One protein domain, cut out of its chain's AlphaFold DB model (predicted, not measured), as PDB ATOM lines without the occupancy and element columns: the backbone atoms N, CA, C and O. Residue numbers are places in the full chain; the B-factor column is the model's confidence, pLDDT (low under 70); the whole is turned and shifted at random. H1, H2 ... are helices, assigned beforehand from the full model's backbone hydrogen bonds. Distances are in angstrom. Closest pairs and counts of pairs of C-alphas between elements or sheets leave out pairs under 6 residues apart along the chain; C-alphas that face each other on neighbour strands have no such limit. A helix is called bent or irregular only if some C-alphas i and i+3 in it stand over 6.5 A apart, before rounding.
ATOM      1  N   TRP A   2     -64.627  26.996 138.492       96.12
ATOM      2  CA  TRP A   2     -65.559  26.921 137.351       96.12
ATOM      3  C   TRP A   2     -65.120  27.740 136.125       96.12
ATOM      4  O   TRP A   2     -64.944  27.202 135.039       96.12
ATOM      5  N   ALA A   3     -64.875  29.043 136.309       95.69
ATOM      6  CA  ALA A   3     -64.462  29.925 135.217       95.69
ATOM      7  C   ALA A   3     -63.143  29.484 134.557       95.69
ATOM      8  O   ALA A   3     -62.993  29.607 133.344       95.69
ATOM      9  N   PHE A   4     -62.215  28.929 135.345       97.44
ATOM     10  CA  PHE A   4     -60.983  28.335 134.833       97.44
ATOM     11  C   PHE A   4     -61.288  27.106 133.966       97.44
ATOM     12  O   PHE A   4     -60.795  27.024 132.848       97.44
ATOM     13  N   GLY A   5     -62.178  26.219 134.421       97.56
ATOM     14  CA  GLY A   5     -62.650  25.072 133.642       97.56
ATOM     15  C   GLY A   5     -63.292  25.459 132.309       97.56
ATOM     16  O   GLY A   5     -63.023  24.814 131.304       97.56
ATOM     17  N   VAL A   6     -64.083  26.539 132.266       96.69
ATOM     18  CA  VAL A   6     -64.698  27.031 131.017       96.69
ATOM     19  C   VAL A   6     -63.637  27.471 130.004       96.69
ATOM     20  O   VAL A   6     -63.739  27.129 128.829       96.69
ATOM     21  N   VAL A   7     -62.620  28.217 130.450       96.12
ATOM     22  CA  VAL A   7     -61.524  28.680 129.581       96.12
ATOM     23  C   VAL A   7     -60.652  27.511 129.134       96.12
ATOM     24  O   VAL A   7     -60.297  27.412 127.963       96.12
ATOM     25  N   LEU A   8     -60.328  26.602 130.052       96.94
ATOM     26  CA  LEU A   8     -59.492  25.454 129.740       96.94
ATOM     27  C   LEU A   8     -60.195  24.470 128.797       96.94
ATOM     28  O   LEU A   8     -59.562  23.933 127.894       96.94
ATOM     29  N   TYR A   9     -61.507  24.276 128.957       97.44
ATOM     30  CA  TYR A   9     -62.315  23.506 128.017       97.44
ATOM     31  C   TYR A   9     -62.179  24.051 126.594       97.44
ATOM     32  O   TYR A   9     -61.956  23.275 125.674       97.44
ATOM     33  N   GLU A  10     -62.273  25.370 126.407       96.25
ATOM     34  CA  GLU A  10     -62.129  25.989 125.084       96.25
ATOM     35  C   GLU A  10     -60.729  25.766 124.500       96.25
ATOM     36  O   GLU A  10     -60.603  25.485 123.309       96.25
ATOM     37  N   ALA A  11     -59.689  25.810 125.336       96.00
ATOM     38  CA  ALA A  11     -58.320  25.522 124.915       96.00
ATOM     39  C   ALA A  11     -58.120  24.057 124.480       96.00
ATOM     40  O   ALA A  11     -57.405  23.810 123.513       96.00
ATOM     41  N   ILE A  12     -58.754  23.097 125.165       95.31
ATOM     42  CA  ILE A  12     -58.627  21.658 124.875       95.31
ATOM     43  C   ILE A  12     -59.530  21.241 123.705       95.31
ATOM     44  O   ILE A  12     -59.090  20.555 122.788       95.31
ATOM     45  N   ALA A  13     -60.799  21.647 123.727       95.88
ATOM     46  CA  ALA A  13     -61.799  21.252 122.737       95.88
ATOM     47  C   ALA A  13     -61.746  22.099 121.453       95.88
ATOM     48  O   ALA A  13     -62.382  21.749 120.460       95.88
ATOM     49  N   GLY A  14     -61.060  23.247 121.474       95.94
ATOM     50  CA  GLY A  14     -60.991  24.191 120.353       95.94
ATOM     51  C   GLY A  14     -62.314  24.904 120.043       95.94
ATOM     52  O   GLY A  14     -62.421  25.605 119.037       95.94
ATOM     53  N   VAL A  15     -63.337  24.720 120.882       94.81
ATOM     54  CA  VAL A  15     -64.665  25.322 120.733       94.81
ATOM     55  C   VAL A  15     -65.143  25.872 122.076       94.81
ATOM     56  O   VAL A  15     -64.925  25.235 123.108       94.81
ATOM     57  N   PRO A  16     -65.830  27.027 122.103       95.12
ATOM     58  CA  PRO A  16     -66.326  27.579 123.353       95.12
ATOM     59  C   PRO A  16     -67.441  26.700 123.920       95.12
ATOM     60  O   PRO A  16     -68.247  26.113 123.189       95.12
ATOM     61  N   LEU A  17     -67.540  26.654 125.248       95.12
ATOM     62  CA  LEU A  17     -68.639  25.960 125.907       95.12
ATOM     63  C   LEU A  17     -69.969  26.588 125.474       95.12
ATOM     64  O   LEU A  17     -70.134  27.803 125.535       95.12
ATOM     65  N   SER A  18     -70.942  25.773 125.058       91.94
ATOM     66  CA  SER A  18     -72.174  26.281 124.426       91.94
ATOM     67  C   SER A  18     -72.987  27.256 125.293       91.94
ATOM     68  O   SER A  18     -73.699  28.105 124.760       91.94
ATOM     69  N   ALA A  19     -72.878  27.146 126.620       91.75
ATOM     70  CA  ALA A  19     -73.498  28.057 127.578       91.75
ATOM     71  C   ALA A  19     -72.794  29.428 127.648       91.75
ATOM     72  O   ALA A  19     -73.408  30.408 128.046       91.75
ATOM     73  N   TYR A  20     -71.533  29.508 127.209       93.56
ATOM     74  CA  TYR A  20     -70.674  30.697 127.236       93.56
ATOM     75  C   TYR A  20     -70.228  31.173 125.845       93.56
ATOM     76  O   TYR A  20     -69.403  32.079 125.747       93.56
ATOM     77  N   ALA A  21     -70.786  30.629 124.762       89.00
ATOM     78  CA  ALA A  21     -70.359  30.933 123.392       89.00
ATOM     79  C   ALA A  21     -70.474  32.422 123.002       89.00
ATOM     80  O   ALA A  21     -69.798  32.882 122.080       89.00
ATOM     81  N   CYS A  22     -71.318  33.192 123.693       87.94
ATOM     82  CA  CYS A  22     -71.502  34.623 123.459       87.94
ATOM     83  C   CYS A  22     -70.599  35.531 124.314       87.94
ATOM     84  O   CYS A  22     -70.706  36.758 124.203       87.94
ATOM     85  N   ARG A  23     -69.736  34.966 125.176       83.44
ATOM     86  CA  ARG A  23     -68.876  35.734 126.088       83.44
ATOM     87  C   ARG A  23     -68.068  36.781 125.313       83.44
ATOM     88  O   ARG A  23     -67.448  36.474 124.300       83.44
ATOM     89  N   GLY A  24     -68.087  38.025 125.795       82.88
ATOM     90  CA  GLY A  24     -67.311  39.138 125.231       82.88
ATOM     91  C   GLY A  24     -67.822  39.695 123.897       82.88
ATOM     92  O   GLY A  24     -67.267  40.673 123.413       82.88
ATOM     93  N   LYS A  25     -68.876  39.111 123.309       89.56
ATOM     94  CA  LYS A  25     -69.472  39.588 122.046       89.56
ATOM     95  C   LYS A  25     -70.792  40.317 122.267       89.56
ATOM     96  O   LYS A  25     -71.075  41.298 121.591       89.56
ATOM     97  N   ARG A  26     -71.614  39.818 123.192       93.12
ATOM     98  CA  ARG A  26     -72.902  40.414 123.568       93.12
ATOM     99  C   ARG A  26     -73.307  40.012 124.982       93.12
ATOM    100  O   ARG A  26     -72.762  39.058 125.539       93.12
ATOM    101  N   ALA A  27     -74.312  40.698 125.522       92.88
ATOM    102  CA  ALA A  27     -75.002  40.248 126.724       92.88
ATOM    103  C   ALA A  27     -75.587  38.838 126.522       92.88
ATOM    104  O   ALA A  27     -76.025  38.477 125.420       92.88
ATOM    105  N   MET A  28     -75.572  38.037 127.587       93.31
ATOM    106  CA  MET A  28     -76.163  36.702 127.582       93.31
ATOM    107  C   MET A  28     -77.681  36.785 127.443       93.31
ATOM    108  O   MET A  28     -78.338  37.595 128.091       93.31
ATOM    109  N   THR A  29     -78.242  35.910 126.617       94.50
ATOM    110  CA  THR A  29     -79.689  35.710 126.547       94.50
ATOM    111  C   THR A  29     -80.179  34.930 127.762       94.50
ATOM    112  O   THR A  29     -79.441  34.131 128.340       94.50
ATOM    113  N   SER A  30     -81.460  35.088 128.108       94.94
ATOM    114  CA  SER A  30     -82.100  34.295 129.168       94.94
ATOM    115  C   SER A  30     -81.942  32.783 128.940       94.94
ATOM    116  O   SER A  30     -81.725  32.038 129.890       94.94
ATOM    117  N   THR A  31     -81.942  32.324 127.683       93.88
ATOM    118  CA  THR A  31     -81.717  30.914 127.339       93.88
ATOM    119  C   THR A  31     -80.303  30.439 127.677       93.88
ATOM    120  O   THR A  31     -80.134  29.319 128.149       93.88
ATOM    121  N   GLU A  32     -79.277  31.258 127.441       93.62
ATOM    122  CA  GLU A  32     -77.890  30.917 127.793       93.62
ATOM    123  C   GLU A  32     -77.698  30.875 129.307       93.62
ATOM    124  O   GLU A  32     -77.141  29.906 129.816       93.62
ATOM    125  N   VAL A  33     -78.258  31.852 130.028       94.00
ATOM    126  CA  VAL A  33     -78.290  31.832 131.499       94.00
ATOM    127  C   VAL A  33     -79.030  30.592 132.006       94.00
ATOM    128  O   VAL A  33     -78.556  29.923 132.918       94.00
ATOM    129  N   GLY A  34     -80.140  30.218 131.363       95.81
ATOM    130  CA  GLY A  34     -80.892  29.002 131.674       95.81
ATOM    131  C   GLY A  34     -80.072  27.720 131.505       95.81
ATOM    132  O   GLY A  34     -80.165  26.834 132.346       95.81
ATOM    133  N   LYS A  35     -79.206  27.628 130.483       95.44
ATOM    134  CA  LYS A  35     -78.285  26.483 130.320       95.44
ATOM    135  C   LYS A  35     -77.276  26.373 131.463       95.44
ATOM    136  O   LYS A  35     -76.868  25.268 131.790       95.44
ATOM    137  N   ILE A  36     -76.855  27.502 132.037       94.81
ATOM    138  CA  ILE A  36     -75.950  27.526 133.196       94.81
ATOM    139  C   ILE A  36     -76.716  27.138 134.462       94.81
ATOM    140  O   ILE A  36     -76.224  26.342 135.253       94.81
ATOM    141  N   GLY A  37     -77.929  27.668 134.643       96.06
ATOM    142  CA  GLY A  37     -78.773  27.352 135.799       96.06
ATOM    143  C   GLY A  37     -79.238  25.893 135.841       96.06
ATOM    144  O   GLY A  37     -79.435  25.350 136.920       96.06
ATOM    145  N   LEU A  38     -79.374  25.254 134.677       96.50
ATOM    146  CA  LEU A  38     -79.723  23.837 134.525       96.50
ATOM    147  C   LEU A  38     -78.499  22.960 134.226       96.50
ATOM    148  O   LEU A  38     -78.631  21.902 133.614       96.50
ATOM    149  N   TRP A  39     -77.300  23.416 134.594       97.06
ATOM    150  CA  TRP A  39     -76.088  22.643 134.365       97.06
ATOM    151  C   TRP A  39     -76.074  21.389 135.243       97.06
ATOM    152  O   TRP A  39     -76.105  21.479 136.468       97.06
ATOM    153  N   ASP A  40     -76.006  20.225 134.605       97.56
ATOM    154  CA  ASP A  40     -76.107  18.905 135.222       97.56
ATOM    155  C   ASP A  40     -75.073  17.920 134.639       97.56
ATOM    156  O   ASP A  40     -74.313  18.241 133.718       97.56
ATOM    157  N   ASP A  41     -75.056  16.683 135.140       98.00
ATOM    158  CA  ASP A  41     -74.126  15.647 134.665       98.00
ATOM    159  C   ASP A  41     -74.328  15.315 133.181       98.00
ATOM    160  O   ASP A  41     -73.389  14.962 132.462       98.00
ATOM    161  N   HIS A  42     -75.559  15.447 132.674       97.56
ATOM    162  CA  HIS A  42     -75.828  15.291 131.251       97.56
ATOM    163  C   HIS A  42     -75.169  16.407 130.425       97.56
ATOM    164  O   HIS A  42     -74.591  16.134 129.369       97.56
ATOM    165  N   SER A  43     -75.213  17.648 130.906       97.00
ATOM    166  CA  SER A  43     -74.559  18.803 130.287       97.00
ATOM    167  C   SER A  43     -73.041  18.642 130.253       97.00
ATOM    168  O   SER A  43     -72.437  18.877 129.202       97.00
ATOM    169  N   VAL A  44     -72.436  18.135 131.335       97.44
ATOM    170  CA  VAL A  44     -71.006  17.784 131.375       97.44
ATOM    171  C   VAL A  44     -70.682  16.723 130.327       97.44
ATOM    172  O   VAL A  44     -69.842  16.955 129.458       97.44
ATOM    173  N   ARG A  45     -71.400  15.591 130.319       97.12
ATOM    174  CA  ARG A  45     -71.193  14.528 129.317       97.12
ATOM    175  C   ARG A  45     -71.331  15.037 127.888       97.12
ATOM    176  O   ARG A  45     -70.580  14.614 127.015       97.12
ATOM    177  N   ARG A  46     -72.282  15.941 127.628       97.12
ATOM    178  CA  ARG A  46     -72.475  16.553 126.309       97.12
ATOM    179  C   ARG A  46     -71.292  17.434 125.914       97.12
ATOM    180  O   ARG A  46     -70.884  17.368 124.760       97.12
ATOM    181  N   ALA A  47     -70.759  18.232 126.835       96.31
ATOM    182  CA  ALA A  47     -69.587  19.066 126.580       96.31
ATOM    183  C   ALA A  47     -68.349  18.214 126.255       96.31
ATOM    184  O   ALA A  47     -67.663  18.470 125.271       96.31
ATOM    185  N   LEU A  48     -68.122  17.133 127.006       97.00
ATOM    186  CA  LEU A  48     -66.962  16.251 126.824       97.00
ATOM    187  C   LEU A  48     -66.962  15.462 125.500       97.00
ATOM    188  O   LEU A  48     -65.949  14.853 125.166       97.00
ATOM    189  N   ARG A  49     -68.049  15.498 124.712       96.69
ATOM    190  CA  ARG A  49     -68.109  14.883 123.368       96.69
ATOM    191  C   ARG A  49     -67.181  15.538 122.349       96.69
ATOM    192  O   ARG A  49     -66.922  14.946 121.311       96.69
ATOM    193  N   HIS A  50     -66.738  16.767 122.607       94.06
ATOM    194  CA  HIS A  50     -65.826  17.485 121.714       94.06
ATOM    195  C   HIS A  50     -64.354  17.101 121.911       94.06
ATOM    196  O   HIS A  50     -63.503  17.566 121.162       94.06
ATOM    197  N   ILE A  51     -64.055  16.270 122.909       95.44
ATOM    198  CA  ILE A  51     -62.704  15.818 123.237       95.44
ATOM    199  C   ILE A  51     -62.536  14.397 122.713       95.44
ATOM    200  O   ILE A  51     -63.459  13.587 122.833       95.44
ATOM    201  N   ASN A  52     -61.355  14.097 122.172       94.88
ATOM    202  CA  ASN A  52     -61.004  12.772 121.666       94.88
ATOM    203  C   ASN A  52     -61.292  11.679 122.705       94.88
ATOM    204  O   ASN A  52     -60.993  11.843 123.888       94.88
ATOM    205  N   ASP A  53     -61.861  10.558 122.262       94.19
ATOM    206  CA  ASP A  53     -62.222   9.446 123.151       94.19
ATOM    207  C   ASP A  53     -61.012   8.778 123.807       94.19
ATOM    208  O   ASP A  53     -61.124   8.317 124.942       94.19
ATOM    209  N   ASP A  54     -59.852   8.839 123.155       94.56
ATOM    210  CA  ASP A  54     -58.591   8.302 123.671       94.56
ATOM    211  C   ASP A  54     -57.991   9.157 124.800       94.56
ATOM    212  O   ASP A  54     -57.196   8.670 125.605       94.56
ATOM    213  N   ASP A  55     -58.381  10.434 124.903       95.38
ATOM    214  CA  ASP A  55     -57.862  11.354 125.916       95.38
ATOM    215  C   ASP A  55     -58.704  11.319 127.199       95.38
ATOM    216  O   ASP A  55     -59.405  12.263 127.585       95.38
ATOM    217  N   LEU A  56     -58.634  10.171 127.875       95.81
ATOM    218  CA  LEU A  56     -59.337   9.929 129.133       95.81
ATOM    219  C   LEU A  56     -58.868  10.872 130.251       95.81
ATOM    220  O   LEU A  56     -59.663  11.234 131.117       95.81
ATOM    221  N   VAL A  57     -57.602  11.303 130.219       96.25
ATOM    222  CA  VAL A  57     -57.010  12.176 131.244       96.25
ATOM    223  C   VAL A  57     -57.612  13.577 131.173       96.25
ATOM    224  O   VAL A  57     -58.023  14.115 132.203       96.25
ATOM    225  N   SER A  58     -57.721  14.158 129.975       96.44
ATOM    226  CA  SER A  58     -58.377  15.458 129.789       96.44
ATOM    227  C   SER A  58     -59.864  15.400 130.111       96.44
ATOM    228  O   SER A  58     -60.402  16.339 130.702       96.44
ATOM    229  N   LYS A  59     -60.539  14.298 129.757       97.31
ATOM    230  CA  LYS A  59     -61.959  14.105 130.072       97.31
ATOM    231  C   LYS A  59     -62.208  14.019 131.574       97.31
ATOM    232  O   LYS A  59     -63.083  14.735 132.057       97.31
ATOM    233  N   ASP A  60     -61.437  13.215 132.309       97.31
ATOM    234  CA  ASP A  60     -61.522  13.148 133.775       97.31
ATOM    235  C   ASP A  60     -61.263  14.527 134.394       97.31
ATOM    236  O   ASP A  60     -62.063  15.022 135.193       97.31
ATOM    237  N   PHE A  61     -60.215  15.208 133.930       97.69
ATOM    238  CA  PHE A  61     -59.841  16.519 134.440       97.69
ATOM    239  C   PHE A  61     -60.944  17.570 134.263       97.69
ATOM    240  O   PHE A  61     -61.339  18.253 135.214       97.69
ATOM    241  N   LEU A  62     -61.484  17.684 133.047       97.94
ATOM    242  CA  LEU A  62     -62.556  18.625 132.743       97.94
ATOM    243  C   LEU A  62     -63.881  18.230 133.395       97.94
ATOM    244  O   LEU A  62     -64.639  19.121 133.780       97.94
ATOM    245  N   SER A  63     -64.149  16.931 133.572       98.00
ATOM    246  CA  SER A  63     -65.344  16.459 134.280       98.00
ATOM    247  C   SER A  63     -65.388  16.961 135.727       98.00
ATOM    248  O   SER A  63     -66.429  17.443 136.170       98.00
ATOM    249  N   LYS A  64     -64.241  16.968 136.422       98.06
ATOM    250  CA  LYS A  64     -64.104  17.498 137.787       98.06
ATOM    251  C   LYS A  64     -64.170  19.023 137.820       98.06
ATOM    252  O   LYS A  64     -64.830  19.598 138.677       98.06
ATOM    253  N   LEU A  65     -63.542  19.716 136.865       98.06
ATOM    254  CA  LEU A  65     -63.587  21.187 136.797       98.06
ATOM    255  C   LEU A  65     -64.996  21.742 136.541       98.06
ATOM    256  O   LEU A  65     -65.361  22.783 137.097       98.06
ATOM    257  N   LEU A  66     -65.764  21.064 135.687       97.81
ATOM    258  CA  LEU A  66     -67.096  21.478 135.237       97.81
ATOM    259  C   LEU A  66     -68.231  20.722 135.944       97.81
ATOM    260  O   LEU A  66     -69.373  20.771 135.483       97.81
ATOM    261  N   HIS A  67     -67.946  20.042 137.055       98.19
ATOM    262  CA  HIS A  67     -68.953  19.291 137.799       98.19
ATOM    263  C   HIS A  67     -70.084  20.225 138.287       98.19
ATOM    264  O   HIS A  67     -69.790  21.331 138.752       98.19
ATOM    265  N   PRO A  68     -71.378  19.862 138.200       97.56
ATOM    266  CA  PRO A  68     -72.465  20.723 138.678       97.56
ATOM    267  C   PRO A  68     -72.378  21.000 140.185       97.56
ATOM    268  O   PRO A  68     -72.439  22.156 140.600       97.56
ATOM    269  N   ASN A  69     -72.141  19.960 140.990       97.69
ATOM    270  CA  ASN A  69     -71.905  20.088 142.429       97.69
ATOM    271  C   ASN A  69     -70.513  20.701 142.715       97.69
ATOM    272  O   ASN A  69     -69.527  20.110 142.266       97.69
ATOM    273  N   PRO A  70     -70.404  21.836 143.438       96.81
ATOM    274  CA  PRO A  70     -69.121  22.453 143.778       96.81
ATOM    275  C   PRO A  70     -68.234  21.592 144.685       96.81
ATOM    276  O   PRO A  70     -67.025  21.640 144.502       96.81
ATOM    277  N   GLU A  71     -68.809  20.774 145.571       97.62
ATOM    278  CA  GLU A  71     -68.063  19.903 146.504       97.62
ATOM    279  C   GLU A  71     -67.365  18.731 145.800       97.62
ATOM    280  O   GLU A  71     -66.493  18.076 146.357       97.62
ATOM    281  N   LEU A  72     -67.775  18.433 144.565       97.69
ATOM    282  CA  LEU A  72     -67.160  17.404 143.723       97.69
ATOM    283  C   LEU A  72     -66.165  18.001 142.718       97.69
ATOM    284  O   LEU A  72     -65.580  17.272 141.912       97.69
ATOM    285  N   ARG A  73     -65.986  19.327 142.734       98.06
ATOM    286  CA  ARG A  73     -64.919  19.984 141.979       98.06
ATOM    287  C   ARG A  73     -63.615  19.872 142.755       98.06
ATOM    288  O   ARG A  73     -63.574  19.434 143.893       98.06
ATOM    289  N   PHE A  74     -62.528  20.300 142.129       98.25
ATOM    290  CA  PHE A  74     -61.290  20.525 142.863       98.25
ATOM    291  C   PHE A  74     -61.504  21.558 143.975       98.25
ATOM    292  O   PHE A  74     -62.167  22.568 143.743       98.25
ATOM    293  N   ASP A  75     -60.880  21.344 145.129       97.31
ATOM    294  CA  ASP A  75     -61.003  22.250 146.282       97.31
ATOM    295  C   ASP A  75     -60.146  23.512 146.121       97.31
ATOM    296  O   ASP A  75     -60.462  24.590 146.624       97.31
ATOM    297  N   SER A  76     -59.021  23.390 145.411       97.88
ATOM    298  CA  SER A  76     -58.041  24.464 145.262       97.88
ATOM    299  C   SER A  76     -57.324  24.420 143.916       97.88
ATOM    300  O   SER A  76     -57.226  23.381 143.262       97.88
ATOM    301  N   MET A  77     -56.746  25.558 143.517       96.94
ATOM    302  CA  MET A  77     -55.883  25.630 142.331       96.94
ATOM    303  C   MET A  77     -54.641  24.743 142.447       96.94
ATOM    304  O   MET A  77     -54.160  24.244 141.436       96.94
ATOM    305  N   ARG A  78     -54.139  24.503 143.664       97.38
ATOM    306  CA  ARG A  78     -53.025  23.578 143.886       97.38
ATOM    307  C   ARG A  78     -53.396  22.154 143.468       97.38
ATOM    308  O   ARG A  78     -52.670  21.551 142.690       97.38
ATOM    309  N   SER A  79     -54.562  21.670 143.903       97.44
ATOM    310  CA  SER A  79     -55.064  20.338 143.536       97.44
ATOM    311  C   SER A  79     -55.251  20.185 142.018       97.44
ATOM    312  O   SER A  79     -54.915  19.153 141.443       97.44
ATOM    313  N   ILE A  80     -55.701  21.253 141.349       97.25
ATOM    314  CA  ILE A  80     -55.806  21.317 139.882       97.25
ATOM    315  C   ILE A  80     -54.436  21.100 139.226       97.25
ATOM    316  O   ILE A  80     -54.328  20.294 138.308       97.25
ATOM    317  N   LEU A  81     -53.393  21.792 139.693       96.12
ATOM    318  CA  LEU A  81     -52.040  21.701 139.126       96.12
ATOM    319  C   LEU A  81     -51.344  20.362 139.421       96.12
ATOM    320  O   LEU A  81     -50.493  19.932 138.648       96.12
ATOM    321  N   GLU A  82     -51.723  19.678 140.499       96.56
ATOM    322  CA  GLU A  82     -51.207  18.346 140.851       96.56
ATOM    323  C   GLU A  82     -51.831  17.213 140.004       96.56
ATOM    324  O   GLU A  82     -51.352  16.072 140.039       96.56
ATOM    325  N   HIS A  83     -52.870  17.516 139.213       96.31
ATOM    326  CA  HIS A  83     -53.570  16.553 138.364       96.31
ATOM    327  C   HIS A  83     -52.655  15.955 137.270       96.31
ATOM    328  O   HIS A  83     -51.875  16.692 136.657       96.31
ATOM    329  N   PRO A  84     -52.777  14.650 136.929       95.81
ATOM    330  CA  PRO A  84     -51.961  14.001 135.891       95.81
ATOM    331  C   PRO A  84     -51.957  14.703 134.528       95.81
ATOM    332  O   PRO A  84     -50.966  14.634 133.808       95.81
ATOM    333  N   TYR A  85     -53.030  15.430 134.204       94.69
ATOM    334  CA  TYR A  85     -53.126  16.261 132.999       94.69
ATOM    335  C   TYR A  85     -51.904  17.182 132.811       94.69
ATOM    336  O   TYR A  85     -51.390  17.288 131.701       94.69
ATOM    337  N   PHE A  86     -51.380  17.785 133.885       93.31
ATOM    338  CA  PHE A  86     -50.204  18.662 133.804       93.31
ATOM    339  C   PHE A  86     -48.865  17.918 133.872       93.31
ATOM    340  O   PHE A  86     -47.861  18.443 133.402       93.31
ATOM    341  N   LYS A  87     -48.839  16.686 134.392       89.19
ATOM    342  CA  LYS A  87     -47.617  15.860 134.463       89.19
ATOM    343  C   LYS A  87     -47.213  15.311 133.094       89.19
ATOM    344  O   LYS A  87     -46.034  15.122 132.817       89.19
ATOM    345  N   ASN A  88     -48.187  15.114 132.208       73.75
ATOM    346  CA  ASN A  88     -47.957  14.571 130.867       73.75
ATOM    347  C   ASN A  88     -47.381  15.610 129.877       73.75
ATOM    348  O   ASN A  88     -46.983  15.256 128.766       73.75
ATOM    349  N   GLY A  89     -47.321  16.891 130.264       61.19
ATOM    350  CA  GLY A  89     -46.831  17.984 129.420       61.19
ATOM    351  C   GLY A  89     -45.307  18.088 129.310       61.19
ATOM    352  O   GLY A  89     -44.812  18.667 128.345       61.19
TER     353      GLY A  89
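What this domain is: This is residues 2 to 89 of the 194 residues of the protein "Hypothetical protein" of Thalassionema nitzschioides (UniProt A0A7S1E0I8). Three helices, H1, H3 and H4, make a loose triangular core, in which H4 runs back beside H1 and folds back on H3 as a hairpin. H2 lies off at one end of the long axis, on a wide loop of residues 14 to 29, and the short H5 and H6 are at the other end, with H6 packed on H4. The printed part has 88 residues with six named helices, H1 to H6 in order, and no named strand; the class is all helix. It is compact, with a radius of gyration of the C-alphas of 13.2 A, and spans 39 by 26 by 24 A.

Where its parts are: Find C-alpha 2 at (-65.559, 26.921, 137.351); from there H1 runs 16.1 A to residue 13. H2 holds residues 30 to 37. H3, residues 41 to 50, is 15.5 A long and neither bent nor irregular, but only just: C-alphas 47 and 50 are 6.4 A apart. H4, residues 56 to 65, is 14.3 A long. H5 is residues 77 to 81; H6, residues 84 to 89, ends at C-alpha 89, (-46.831, 17.984, 129.420).

How they stand to each other: Start at the hub, H4. It touches H1 at a shallow tilt of 25 degrees, opposite ways; their closest C-alphas, Gly 5 and Leu 65, are 5.1 A apart. H3 and H4 form a helical hairpin and touch at a steep tilt of 43 degrees, the closest C-alphas, Leu 48 and Lys 59, being 6.3 A apart. H6 touches H4 at 56 degrees, a steep tilt, with C-alphas Val 57 and Tyr 85 closest at 5.9 A. The packing is mostly crossed, only just: 1 of these 3 pairs is at a shallow tilt. H1 and H3 are close but not clearly touching, with C-alphas Ala 13 and His 50 closest at 5.6 A. H2 touches no helix; H4 and H5 are only just apart, closest 8.3 A; H5 and H6 meet only through their link. Every O i to N i+4 pair is within hydrogen-bond range in H1, H2, H4 and H5, but 4 of 6 in H3 and 1 of 2 in H6.

The domain as a whole: Look at Ser 30 and Asn 88 for the two C-alphas farthest apart, 39.5 A. The printed part has no cut. The links H1 to H2 and H4 to H5 are long, with 16 and 11 residues. Mean pLDDT of the printed part is 94.9, and residue 89 alone is under 70.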